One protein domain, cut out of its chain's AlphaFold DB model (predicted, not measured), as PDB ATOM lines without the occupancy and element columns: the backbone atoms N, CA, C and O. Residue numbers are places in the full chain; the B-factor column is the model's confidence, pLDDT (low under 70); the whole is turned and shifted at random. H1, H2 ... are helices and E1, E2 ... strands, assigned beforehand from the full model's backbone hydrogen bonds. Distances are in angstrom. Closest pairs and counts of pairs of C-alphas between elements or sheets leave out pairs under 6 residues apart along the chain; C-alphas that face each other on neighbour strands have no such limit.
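Overview. This is residues 3 to 86 of the 110 residues of an uncharacterized protein of Gammaproteobacteria bacterium (UniProt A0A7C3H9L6). This is a long helical hairpin, H1 and H2 side by side, with a small head at its open end, made of loops, the short strand E1 and the short helix H3. The two stretches that join hairpin to head pair briefly at residues 14 to 15 and 62 to 63, and the first residues, 3 to 4, pair with E1 in the head. The printed part has 84 residues, with three named helices and one named strand in the order H1, H2, E1, H3, and is mostly helix. It is an extended rod, radius of gyration of the C-alphas 18.8 A, spanning 61 by 22 by 16 A.

Arrangement. Start at residues 3 to 4, which pair antiparallel with residues 72 to 73 of E1, residues 72 to 74; E1 pairs with no named strand. Further on, residues 14 to 15 pair antiparallel with residues 62 to 63. Next come H1, residues 18 to 37, and H2, residues 41 to 60, a helical hairpin: they touch, closest at the C-alphas of Ser 35 and Phe 41, 5.3 A, and run opposite ways at a shallow tilt of 8 degrees. H3, residues 78 to 85, is apart from both; its closest C-alpha to E1 is that of Gly 80, 5.8 A from that of Arg 74. Every O i to N i+4 pair is within hydrogen-bond range in H3, against 14 of 16 in H1 and in H2.

Along the chain. Find C-alpha 18 at (314.414, 196.437, 284.155); from there H1 runs 29.5 A to C-alpha 37. H2 runs 28.3 A from C-alpha 41 at (316.489, 220.653, 270.844). E1 measures 7.0 A, and H3 runs 10.7 A to C-alpha 85 at (309.603, 193.141, 318.555).

Size, cuts and confidence. The C-alphas farthest apart, those of Ser 38 and Lys 85, are 60.8 A apart. The printed part has no cut; the link from H2 to E1 is long. Mean pLDDT of the printed part is 73.1, with 38 residues under 70, among them 12 to 21, 58 to 68 and 78 to 86.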
ATOM      1  N   ILE A   3     313.130 193.254 305.294       69.81
ATOM      2  CA  ILE A   3     311.813 192.742 305.679       69.81
ATOM      3  C   ILE A   3     310.737 193.689 305.149       69.81
ATOM      4  O   ILE A   3     310.913 194.910 305.175       69.81
ATOM      5  N   CYS A   4     309.654 193.137 304.605       72.94
ATOM      6  CA  CYS A   4     308.489 193.933 304.241       72.94
ATOM      7  C   CYS A   4     307.595 194.139 305.458       72.94
ATOM      8  O   CYS A   4     307.196 193.169 306.095       72.94
ATOM      9  N   THR A   5     307.239 195.386 305.739       70.19
ATOM     10  CA  THR A   5     306.454 195.751 306.926       70.19
ATOM     11  C   THR A   5     304.963 195.462 306.771       70.19
ATOM     12  O   THR A   5     304.250 195.403 307.759       70.19
ATOM     13  N   ASN A   6     304.499 195.230 305.538       70.94
ATOM     14  CA  ASN A   6     303.095 194.942 305.242       70.94
ATOM     15  C   ASN A   6     302.772 193.440 305.197       70.94
ATOM     16  O   ASN A   6     301.664 193.023 305.498       70.94
ATOM     17  N   CYS A   7     303.720 192.611 304.749       68.50
ATOM     18  CA  CYS A   7     303.486 191.176 304.557       68.50
ATOM     19  C   CYS A   7     304.508 190.276 305.265       68.50
ATOM     20  O   CYS A   7     304.527 189.070 305.024       68.50
ATOM     21  N   GLY A   8     305.404 190.850 306.077       66.50
ATOM     22  CA  GLY A   8     306.408 190.120 306.862       66.50
ATOM     23  C   GLY A   8     307.459 189.371 306.037       66.50
ATOM     24  O   GLY A   8     308.258 188.619 306.584       66.50
ATOM     25  N   TYR A   9     307.473 189.535 304.709       75.56
ATOM     26  CA  TYR A   9     308.367 188.773 303.842       75.56
ATOM     27  C   TYR A   9     309.822 189.216 304.016       75.56
ATOM     28  O   TYR A   9     310.166 190.371 303.741       75.56
ATOM     29  N   GLU A  10     310.682 188.277 304.408       71.19
ATOM     30  CA  GLU A  10     312.129 188.461 304.467       71.19
ATOM     31  C   GLU A  10     312.774 188.042 303.145       71.19
ATOM     32  O   GLU A  10     312.649 186.904 302.696       71.19
ATOM     33  N   GLY A  11     313.494 188.956 302.496       72.00
ATOM     34  CA  GLY A  11     314.171 188.606 301.254       72.00
ATOM     35  C   GLY A  11     314.934 189.740 300.592       72.00
ATOM     36  O   GLY A  11     315.136 190.825 301.148       72.00
ATOM     37  N   LYS A  12     315.406 189.465 299.373       69.75
ATOM     38  CA  LYS A  12     316.009 190.485 298.516       69.75
ATOM     39  C   LYS A  12     314.881 191.285 297.844       69.75
ATOM     40  O   LYS A  12     313.978 190.672 297.274       69.75
ATOM     41  N   PRO A  13     314.907 192.628 297.910       66.06
ATOM     42  CA  PRO A  13     313.980 193.447 297.139       66.06
ATOM     43  C   PRO A  13     314.148 193.175 295.643       66.06
ATOM     44  O   PRO A  13     315.279 193.045 295.168       66.06
ATOM     45  N   ILE A  14     313.046 193.167 294.897       68.94
ATOM     46  CA  ILE A  14     313.097 193.094 293.436       68.94
ATOM     47  C   ILE A  14     313.047 194.525 292.890       68.94
ATOM     48  O   ILE A  14     312.212 195.334 293.308       68.94
ATOM     49  N   ARG A  15     313.968 194.854 291.974       64.25
ATOM     50  CA  ARG A  15     313.952 196.139 291.258       64.25
ATOM     51  C   ARG A  15     312.753 196.183 290.315       64.25
ATOM     52  O   ARG A  15     312.461 195.193 289.642       64.25
ATOM     53  N   GLN A  16     312.057 197.316 290.255       62.53
ATOM     54  CA  GLN A  16     310.967 197.478 289.299       62.53
ATOM     55  C   GLN A  16     311.487 197.352 287.860       62.53
ATOM     56  O   GLN A  16     312.406 198.054 287.458       62.53
ATOM     57  N   LYS A  17     310.878 196.414 287.118       61.34
ATOM     58  CA  LYS A  17     310.889 196.234 285.655       61.34
ATOM     59  C   LYS A  17     312.108 196.823 284.920       61.34
ATOM     60  O   LYS A  17     311.976 197.790 284.178       61.34
ATOM     61  N   ALA A  18     313.255 196.147 285.007       59.78
ATOM     62  CA  ALA A  18     314.414 196.437 284.155       59.78
ATOM     63  C   ALA A  18     314.095 196.343 282.645       59.78
ATOM     64  O   ALA A  18     314.711 197.030 281.844       59.78
ATOM     65  N   GLY A  19     313.088 195.559 282.240       60.09
ATOM     66  CA  GLY A  19     312.646 195.510 280.839       60.09
ATOM     67  C   GLY A  19     311.988 196.806 280.342       60.09
ATOM     68  O   GLY A  19     312.159 197.174 279.186       60.09
ATOM     69  N   ALA A  20     311.293 197.547 281.216       65.94
ATOM     70  CA  ALA A  20     310.692 198.832 280.844       65.94
ATOM     71  C   ALA A  20     311.751 199.932 280.634       65.94
ATOM     72  O   ALA A  20     311.505 200.893 279.911       65.94
ATOM     73  N   PHE A  21     312.940 199.762 281.226       67.31
ATOM     74  CA  PHE A  21     314.074 200.669 281.052       67.31
ATOM     75  C   PHE A  21     314.592 200.660 279.611       67.31
ATOM     76  O   PHE A  21     314.791 201.723 279.035       67.31
ATOM     77  N   GLY A  22     314.744 199.475 279.010       75.31
ATOM     78  CA  GLY A  22     315.214 199.357 277.629       75.31
ATOM     79  C   GLY A  22     314.283 200.069 276.649       75.31
ATOM     80  O   GLY A  22     314.732 200.899 275.867       75.31
ATOM     81  N   VAL A  23     312.974 199.816 276.748       78.62
ATOM     82  CA  VAL A  23     311.974 200.422 275.850       78.62
ATOM     83  C   VAL A  23     311.968 201.947 275.964       78.62
ATOM     84  O   VAL A  23     312.013 202.637 274.951       78.62
ATOM     85  N   MET A  24     311.981 202.488 277.185       74.38
ATOM     86  CA  MET A  24     312.012 203.939 277.389       74.38
ATOM     87  C   MET A  24     313.310 204.576 276.901       74.38
ATOM     88  O   MET A  24     313.271 205.671 276.351       74.38
ATOM     89  N   PHE A  25     314.444 203.891 277.062       81.25
ATOM     90  CA  PHE A  25     315.730 204.353 276.554       81.25
ATOM     91  C   PHE A  25     315.739 204.434 275.021       81.25
ATOM     92  O   PHE A  25     316.162 205.445 274.468       81.25
ATOM     93  N   PHE A  26     315.191 203.422 274.338       84.94
ATOM     94  CA  PHE A  26     315.027 203.449 272.880       84.94
ATOM     95  C   PHE A  26     314.143 204.610 272.418       84.94
ATOM     96  O   PHE A  26     314.511 205.318 271.484       84.94
ATOM     97  N   VAL A  27     313.015 204.848 273.096       84.81
ATOM     98  CA  VAL A  27     312.121 205.973 272.779       84.81
ATOM     99  C   VAL A  27     312.827 207.313 272.993       84.81
ATOM    100  O   VAL A  27     312.746 208.184 272.135       84.81
ATOM    101  N   LEU A  28     313.568 207.473 274.093       83.56
ATOM    102  CA  LEU A  28     314.325 208.693 274.392       83.56
ATOM    103  C   LEU A  28     315.383 208.997 273.333       83.56
ATOM    104  O   LEU A  28     315.494 210.144 272.907       83.56
ATOM    105  N   ILE A  29     316.131 207.984 272.887       84.88
ATOM    106  CA  ILE A  29     317.109 208.148 271.805       84.88
ATOM    107  C   ILE A  29     316.401 208.595 270.530       84.88
ATOM    108  O   ILE A  29     316.820 209.573 269.921       84.88
ATOM    109  N   PHE A  30     315.310 207.925 270.157       87.06
ATOM    110  CA  PHE A  30     314.581 208.244 268.932       87.06
ATOM    111  C   PHE A  30     314.033 209.676 268.948       87.06
ATOM    112  O   PHE A  30     314.189 210.416 267.977       87.06
ATOM    113  N   VAL A  31     313.453 210.090 270.078       84.31
ATOM    114  CA  VAL A  31     312.959 211.457 270.290       84.31
ATOM    115  C   VAL A  31     314.110 212.457 270.234       84.31
ATOM    116  O   VAL A  31     313.998 213.451 269.528       84.31
ATOM    117  N   MET A  32     315.239 212.192 270.897       82.19
ATOM    118  CA  MET A  32     316.396 213.093 270.860       82.19
ATOM    119  C   MET A  32     316.968 213.247 269.450       82.19
ATOM    120  O   MET A  32     317.249 214.370 269.036       82.19
ATOM    121  N   THR A  33     317.107 212.156 268.692       85.62
ATOM    122  CA  THR A  33     317.581 212.201 267.303       85.62
ATOM    123  C   THR A  33     316.625 213.005 266.420       85.62
ATOM    124  O   THR A  33     317.070 213.868 265.664       85.62
ATOM    125  N   TRP A  34     315.314 212.785 266.557       85.00
ATOM    126  CA  TRP A  34     314.299 213.537 265.818       85.00
ATOM    127  C   TRP A  34     314.307 215.030 266.171       85.00
ATOM    128  O   TRP A  34     314.241 215.896 265.297       85.00
ATOM    129  N   SER A  35     314.432 215.354 267.456       83.25
ATOM    130  CA  SER A  35     314.456 216.731 267.940       83.25
ATOM    131  C   SER A  35     315.722 217.481 267.547       83.25
ATOM    132  O   SER A  35     315.650 218.684 267.295       83.25
ATOM    133  N   PHE A  36     316.856 216.785 267.438       81.75
ATOM    134  CA  PHE A  36     318.095 217.357 266.913       81.75
ATOM    135  C   PHE A  36     317.955 217.716 265.427       81.75
ATOM    136  O   PHE A  36     318.345 218.807 265.022       81.75
ATOM    137  N   ALA A  37     317.314 216.848 264.636       84.81
ATOM    138  CA  ALA A  37     317.012 217.122 263.229       84.81
ATOM    139  C   ALA A  37     316.004 218.273 263.050       84.81
ATOM    140  O   ALA A  37     316.090 219.031 262.088       84.81
ATOM    141  N   SER A  38     315.073 218.431 263.994       81.94
ATOM    142  CA  SER A  38     313.973 219.402 263.912       81.94
ATOM    143  C   SER A  38     314.293 220.779 264.518       81.94
ATOM    144  O   SER A  38     313.386 221.592 264.653       81.94
ATOM    145  N   GLN A  39     315.534 221.038 264.962       82.25
ATOM    146  CA  GLN A  39     315.948 222.252 265.703       82.25
ATOM    147  C   GLN A  39     315.171 222.526 267.016       82.25
ATOM    148  O   GLN A  39     315.417 223.516 267.702       82.25
ATOM    149  N   LEU A  40     314.295 221.607 267.437       79.44
ATOM    150  CA  LEU A  40     313.484 221.673 268.663       79.44
ATOM    151  C   LEU A  40     314.261 221.258 269.926       79.44
ATOM    152  O   LEU A  40     313.675 221.057 270.991       79.44
ATOM    153  N   PHE A  41     315.585 221.150 269.812       76.62
ATOM    154  CA  PHE A  41     316.489 220.653 270.844       76.62
ATOM    155  C   PHE A  41     316.295 221.333 272.205       76.62
ATOM    156  O   PHE A  41     316.261 220.661 273.235       76.62
ATOM    157  N   TRP A  42     316.100 222.654 272.205       78.69
ATOM    158  CA  TRP A  42     315.950 223.455 273.422       78.69
ATOM    159  C   TRP A  42     314.731 223.068 274.264       78.69
ATOM    160  O   TRP A  42     314.783 223.157 275.488       78.69
ATOM    161  N   ILE A  43     313.653 222.602 273.631       81.38
ATOM    162  CA  ILE A  43     312.416 222.213 274.322       81.38
ATOM    163  C   ILE A  43     312.492 220.753 274.774       81.38
ATOM    164  O   ILE A  43     312.017 220.395 275.852       81.38
ATOM    165  N   THR A  44     313.123 219.890 273.982       80.31
ATOM    166  CA  THR A  44     313.225 218.459 274.292       80.31
ATOM    167  C   THR A  44     314.293 218.124 275.320       80.31
ATOM    168  O   THR A  44     314.138 217.140 276.040       80.31
ATOM    169  N   LEU A  45     315.339 218.944 275.452       81.06
ATOM    170  CA  LEU A  45     316.391 218.758 276.451       81.06
ATOM    171  C   LEU A  45     315.851 218.690 277.900       81.06
ATOM    172  O   LEU A  45     316.131 217.697 278.580       81.06
ATOM    173  N   PRO A  46     315.061 219.664 278.402       83.38
ATOM    174  CA  PRO A  46     314.524 219.595 279.762       83.38
ATOM    175  C   PRO A  46     313.529 218.440 279.943       83.38
ATOM    176  O   PRO A  46     313.506 217.818 281.001       83.38
ATOM    177  N   LEU A  47     312.751 218.103 278.911       81.88
ATOM    178  CA  LEU A  47     311.798 216.985 278.930       81.88
ATOM    179  C   LEU A  47     312.510 215.628 279.040       81.88
ATOM    180  O   LEU A  47     312.108 214.748 279.809       81.88
ATOM    181  N   ALA A  48     313.612 215.471 278.312       82.31
ATOM    182  CA  ALA A  48     314.453 214.290 278.390       82.31
ATOM    183  C   ALA A  48     315.137 214.172 279.760       82.31
ATOM    184  O   ALA A  48     315.126 213.104 280.365       82.31
ATOM    185  N   LEU A  49     315.667 215.270 280.301       82.19
ATOM    186  CA  LEU A  49     316.250 215.274 281.645       82.19
ATOM    187  C   LEU A  49     315.208 214.943 282.723       82.19
ATOM    188  O   LEU A  49     315.459 214.087 283.571       82.19
ATOM    189  N   ALA A  50     314.025 215.559 282.671       83.75
ATOM    190  CA  ALA A  50     312.945 215.308 283.623       83.75
ATOM    191  C   ALA A  50     312.477 213.848 283.589       83.75
ATOM    192  O   ALA A  50     312.306 213.225 284.640       83.75
ATOM    193  N   SER A  51     312.324 213.274 282.392       79.56
ATOM    194  CA  SER A  51     311.983 211.858 282.254       79.56
ATOM    195  C   SER A  51     313.084 210.968 282.834       79.56
ATOM    196  O   SER A  51     312.780 210.134 283.680       79.56
ATOM    197  N   ILE A  52     314.361 211.191 282.512       80.94
ATOM    198  CA  ILE A  52     315.472 210.415 283.093       80.94
ATOM    199  C   ILE A  52     315.446 210.465 284.629       80.94
ATOM    200  O   ILE A  52     315.540 209.419 285.269       80.94
ATOM    201  N   VAL A  53     315.259 211.641 285.233       81.44
ATOM    202  CA  VAL A  53     315.204 211.795 286.699       81.44
ATOM    203  C   VAL A  53     314.033 211.020 287.308       81.44
ATOM    204  O   VAL A  53     314.230 210.254 288.256       81.44
ATOM    205  N   LEU A  54     312.826 211.164 286.751       75.94
ATOM    206  CA  LEU A  54     311.642 210.427 287.208       75.94
ATOM    207  C   LEU A  54     311.833 208.912 287.077       75.94
ATOM    208  O   LEU A  54     311.464 208.156 287.976       75.94
ATOM    209  N   PHE A  55     312.459 208.465 285.991       70.19
ATOM    210  CA  PHE A  55     312.736 207.054 285.751       70.19
ATOM    211  C   PHE A  55     313.799 206.492 286.694       70.19
ATOM    212  O   PHE A  55     313.633 205.385 287.199       70.19
ATOM    213  N   VAL A  56     314.855 207.251 286.991       72.88
ATOM    214  CA  VAL A  56     315.865 206.866 287.987       72.88
ATOM    215  C   VAL A  56     315.223 206.743 289.369       72.88
ATOM    216  O   VAL A  56     315.433 205.743 290.060       72.88
ATOM    217  N   TYR A  57     314.367 207.692 289.747       71.50
ATOM    218  CA  TYR A  57     313.606 207.633 290.996       71.50
ATOM    219  C   TYR A  57     312.704 206.384 291.072       71.50
ATOM    220  O   TYR A  57     312.685 205.670 292.080       71.50
ATOM    221  N   TRP A  58     312.025 206.053 289.971       68.44
ATOM    222  CA  TRP A  58     311.209 204.840 289.834       68.44
ATOM    223  C   TRP A  58     312.015 203.531 289.795       68.44
ATOM    224  O   TRP A  58     311.507 202.460 290.125       68.44
ATOM    225  N   PHE A  59     313.278 203.585 289.381       66.31
ATOM    226  CA  PHE A  59     314.147 202.413 289.327       66.31
ATOM    227  C   PHE A  59     314.738 202.068 290.698       66.31
ATOM    228  O   PHE A  59     314.883 200.893 291.049       66.31
ATOM    229  N   PHE A  60     315.064 203.091 291.492       64.62
ATOM    230  CA  PHE A  60     315.539 202.913 292.864       64.62
ATOM    231  C   PHE A  60     314.429 202.513 293.839       64.62
ATOM    232  O   PHE A  60     314.726 201.988 294.917       64.62
ATOM    233  N   THR A  61     313.162 202.681 293.459       65.56
ATOM    234  CA  THR A  61     312.035 202.164 294.234       65.56
ATOM    235  C   THR A  61     312.005 200.639 294.155       65.56
ATOM    236  O   THR A  61     311.781 200.004 293.122       65.56
ATOM    237  N   THR A  62     312.290 200.017 295.294       65.69
ATOM    238  CA  THR A  62     312.283 198.565 295.439       65.69
ATOM    239  C   THR A  62     310.925 198.075 295.909       65.69
ATOM    240  O   THR A  62     310.403 198.606 296.886       65.69
ATOM    241  N   LYS A  63     310.395 197.024 295.278       69.25
ATOM    242  CA  LYS A  63     309.127 196.403 295.684       69.25
ATOM    243  C   LYS A  63     309.345 195.063 296.375       69.25
ATOM    244  O   LYS A  63     310.286 194.323 296.070       69.25
ATOM    245  N   CYS A  64     308.429 194.739 297.283       65.81
ATOM    246  CA  CYS A  64     308.336 193.422 297.889       65.81
ATOM    247  C   CYS A  64     307.829 192.392 296.865       65.81
ATOM    248  O   CYS A  64     306.801 192.635 296.231       65.81
ATOM    249  N   PRO A  65     308.476 191.221 296.718       67.00
ATOM    250  CA  PRO A  65     308.057 190.196 295.759       67.00
ATOM    251  C   PRO A  65     306.678 189.596 296.061       67.00
ATOM    252  O   PRO A  65     305.942 189.304 295.126       67.00
ATOM    253  N   LYS A  66     306.308 189.443 297.343       64.81
ATOM    254  CA  LYS A  66     304.999 188.889 297.736       64.81
ATOM    255  C   LYS A  66     303.853 189.886 297.573       64.81
ATOM    256  O   LYS A  66     302.901 189.612 296.857       64.81
ATOM    257  N   CYS A  67     303.943 191.041 298.230       66.75
ATOM    258  CA  CYS A  67     302.832 191.991 298.305       66.75
ATOM    259  C   CYS A  67     302.944 193.194 297.348       66.75
ATOM    260  O   CYS A  67     302.089 194.069 297.386       66.75
ATOM    261  N   LYS A  68     303.992 193.280 296.508       66.44
ATOM    262  CA  LYS A  68     304.273 194.406 295.581       66.44
ATOM    263  C   LYS A  68     304.347 195.797 296.238       66.44
ATOM    264  O   LYS A  68     304.484 196.792 295.526       66.44
ATOM    265  N   ASN A  69     304.318 195.862 297.569       70.50
ATOM    266  CA  ASN A  69     304.402 197.089 298.350       70.50
ATOM    267  C   ASN A  69     305.859 197.593 298.422       70.50
ATOM    268  O   ASN A  69     306.803 196.807 298.300       70.50
ATOM    269  N   ILE A  70     306.035 198.902 298.575       67.00
ATOM    270  CA  ILE A  70     307.326 199.609 298.529       67.00
ATOM    271  C   ILE A  70     307.965 199.682 299.934       67.00
ATOM    272  O   ILE A  70     309.161 199.936 300.074       67.00
ATOM    273  N   SER A  71     307.203 199.369 300.988       68.56
ATOM    274  CA  SER A  71     307.640 199.397 302.387       68.56
ATOM    275  C   SER A  71     308.532 198.198 302.765       68.56
ATOM    276  O   SER A  71     308.109 197.208 303.367       68.56
ATOM    277  N   MET A  72     309.811 198.263 302.381       67.88
ATOM    278  CA  MET A  72     310.841 197.295 302.783       67.88
ATOM    279  C   MET A  72     311.969 197.960 303.573       67.88
ATOM    280  O   MET A  72     312.725 198.772 303.037       67.88
ATOM    281  N   VAL A  73     312.151 197.533 304.822       70.69
ATOM    282  CA  VAL A  73     313.131 198.084 305.771       70.69
ATOM    283  C   VAL A  73     314.287 197.094 305.966       70.69
ATOM    284  O   VAL A  73     314.130 195.886 305.773       70.69
ATOM    285  N   ARG A  74     315.500 197.567 306.290       70.31
ATOM    286  CA  ARG A  74     316.619 196.665 306.626       70.31
ATOM    287  C   ARG A  74     316.324 195.974 307.961       70.31
ATOM    288  O   ARG A  74     315.982 196.633 308.931       70.31
ATOM    289  N   LYS A  75     316.557 194.663 308.043       67.00
ATOM    290  CA  LYS A  75     316.357 193.894 309.287       67.00
ATOM    291  C   LYS A  75     317.181 194.438 310.471       67.00
ATOM    292  O   LYS A  75     316.738 194.392 311.607       67.00
ATOM    293  N   ASN A  76     318.354 195.007 310.177       68.44
ATOM    294  CA  ASN A  76     319.299 195.505 311.182       68.44
ATOM    295  C   ASN A  76     319.167 197.012 311.471       68.44
ATOM    296  O   ASN A  76     319.973 197.539 312.227       68.44
ATOM    297  N   SER A  77     318.232 197.737 310.843       70.62
ATOM    298  CA  SER A  77     317.965 199.127 311.247       70.62
ATOM    299  C   SER A  77     317.052 199.159 312.470       70.62
ATOM    300  O   SER A  77     316.249 198.242 312.627       70.62
ATOM    301  N   HIS A  78     317.126 200.231 313.267       69.69
ATOM    302  CA  HIS A  78     316.280 200.457 314.450       69.69
ATOM    303  C   HIS A  78     314.802 200.142 314.176       69.69
ATOM    304  O   HIS A  78     314.233 199.260 314.809       69.69
ATOM    305  N   ALA A  79     314.256 200.717 313.098       65.31
ATOM    306  CA  ALA A  79     312.893 200.455 312.642       65.31
ATOM    307  C   ALA A  79     312.622 198.960 312.376       65.31
ATOM    308  O   ALA A  79     311.589 198.434 312.761       65.31
ATOM    309  N   GLY A  80     313.566 198.238 311.762       60.88
ATOM    310  CA  GLY A  80     313.415 196.807 311.472       60.88
ATOM    311  C   GLY A  80     313.425 195.935 312.728       60.88
ATOM    312  O   GLY A  80     312.721 194.931 312.772       60.88
ATOM    313  N   GLN A  81     314.181 196.328 313.755       66.38
ATOM    314  CA  GLN A  81     314.169 195.653 315.053       66.38
ATOM    315  C   GLN A  81     312.901 195.971 315.853       66.38
ATOM    316  O   GLN A  81     312.386 195.081 316.524       66.38
ATOM    317  N   GLU A  82     312.367 197.191 315.752       68.75
ATOM    318  CA  GLU A  82     311.082 197.560 316.361       68.75
ATOM    319  C   GLU A  82     309.919 196.750 315.776       68.75
ATOM    320  O   GLU A  82     309.143 196.178 316.539       68.75
ATOM    321  N   TYR A  83     309.861 196.578 314.451       63.78
ATOM    322  CA  TYR A  83     308.871 195.696 313.815       63.78
ATOM    323  C   TYR A  83     308.977 194.234 314.239       63.78
ATOM    324  O   TYR A  83     307.964 193.553 314.360       63.78
ATOM    325  N   LEU A  84     310.197 193.724 314.429       64.88
ATOM    326  CA  LEU A  84     310.396 192.343 314.874       64.88
ATOM    327  C   LEU A  84     309.972 192.138 316.330       64.88
ATOM    328  O   LEU A  84     309.573 191.033 316.688       64.88
ATOM    329  N   LYS A  85     310.063 193.181 317.163       68.75
ATOM    330  CA  LYS A  85     309.603 193.141 318.555       68.75
ATOM    331  C   LYS A  85     308.082 193.276 318.660       68.75
ATOM    332  O   LYS A  85     307.499 192.589 319.485       68.75
ATOM    333  N   ASN A  86     307.456 194.099 317.811       64.44
ATOM    334  CA  ASN A  86     306.010 194.342 317.800       64.44
ATOM    335  C   ASN A  86     305.432 194.231 316.373       64.44
ATOM    336  O   ASN A  86     305.308 195.240 315.676       64.44
TER     337      ASN A  86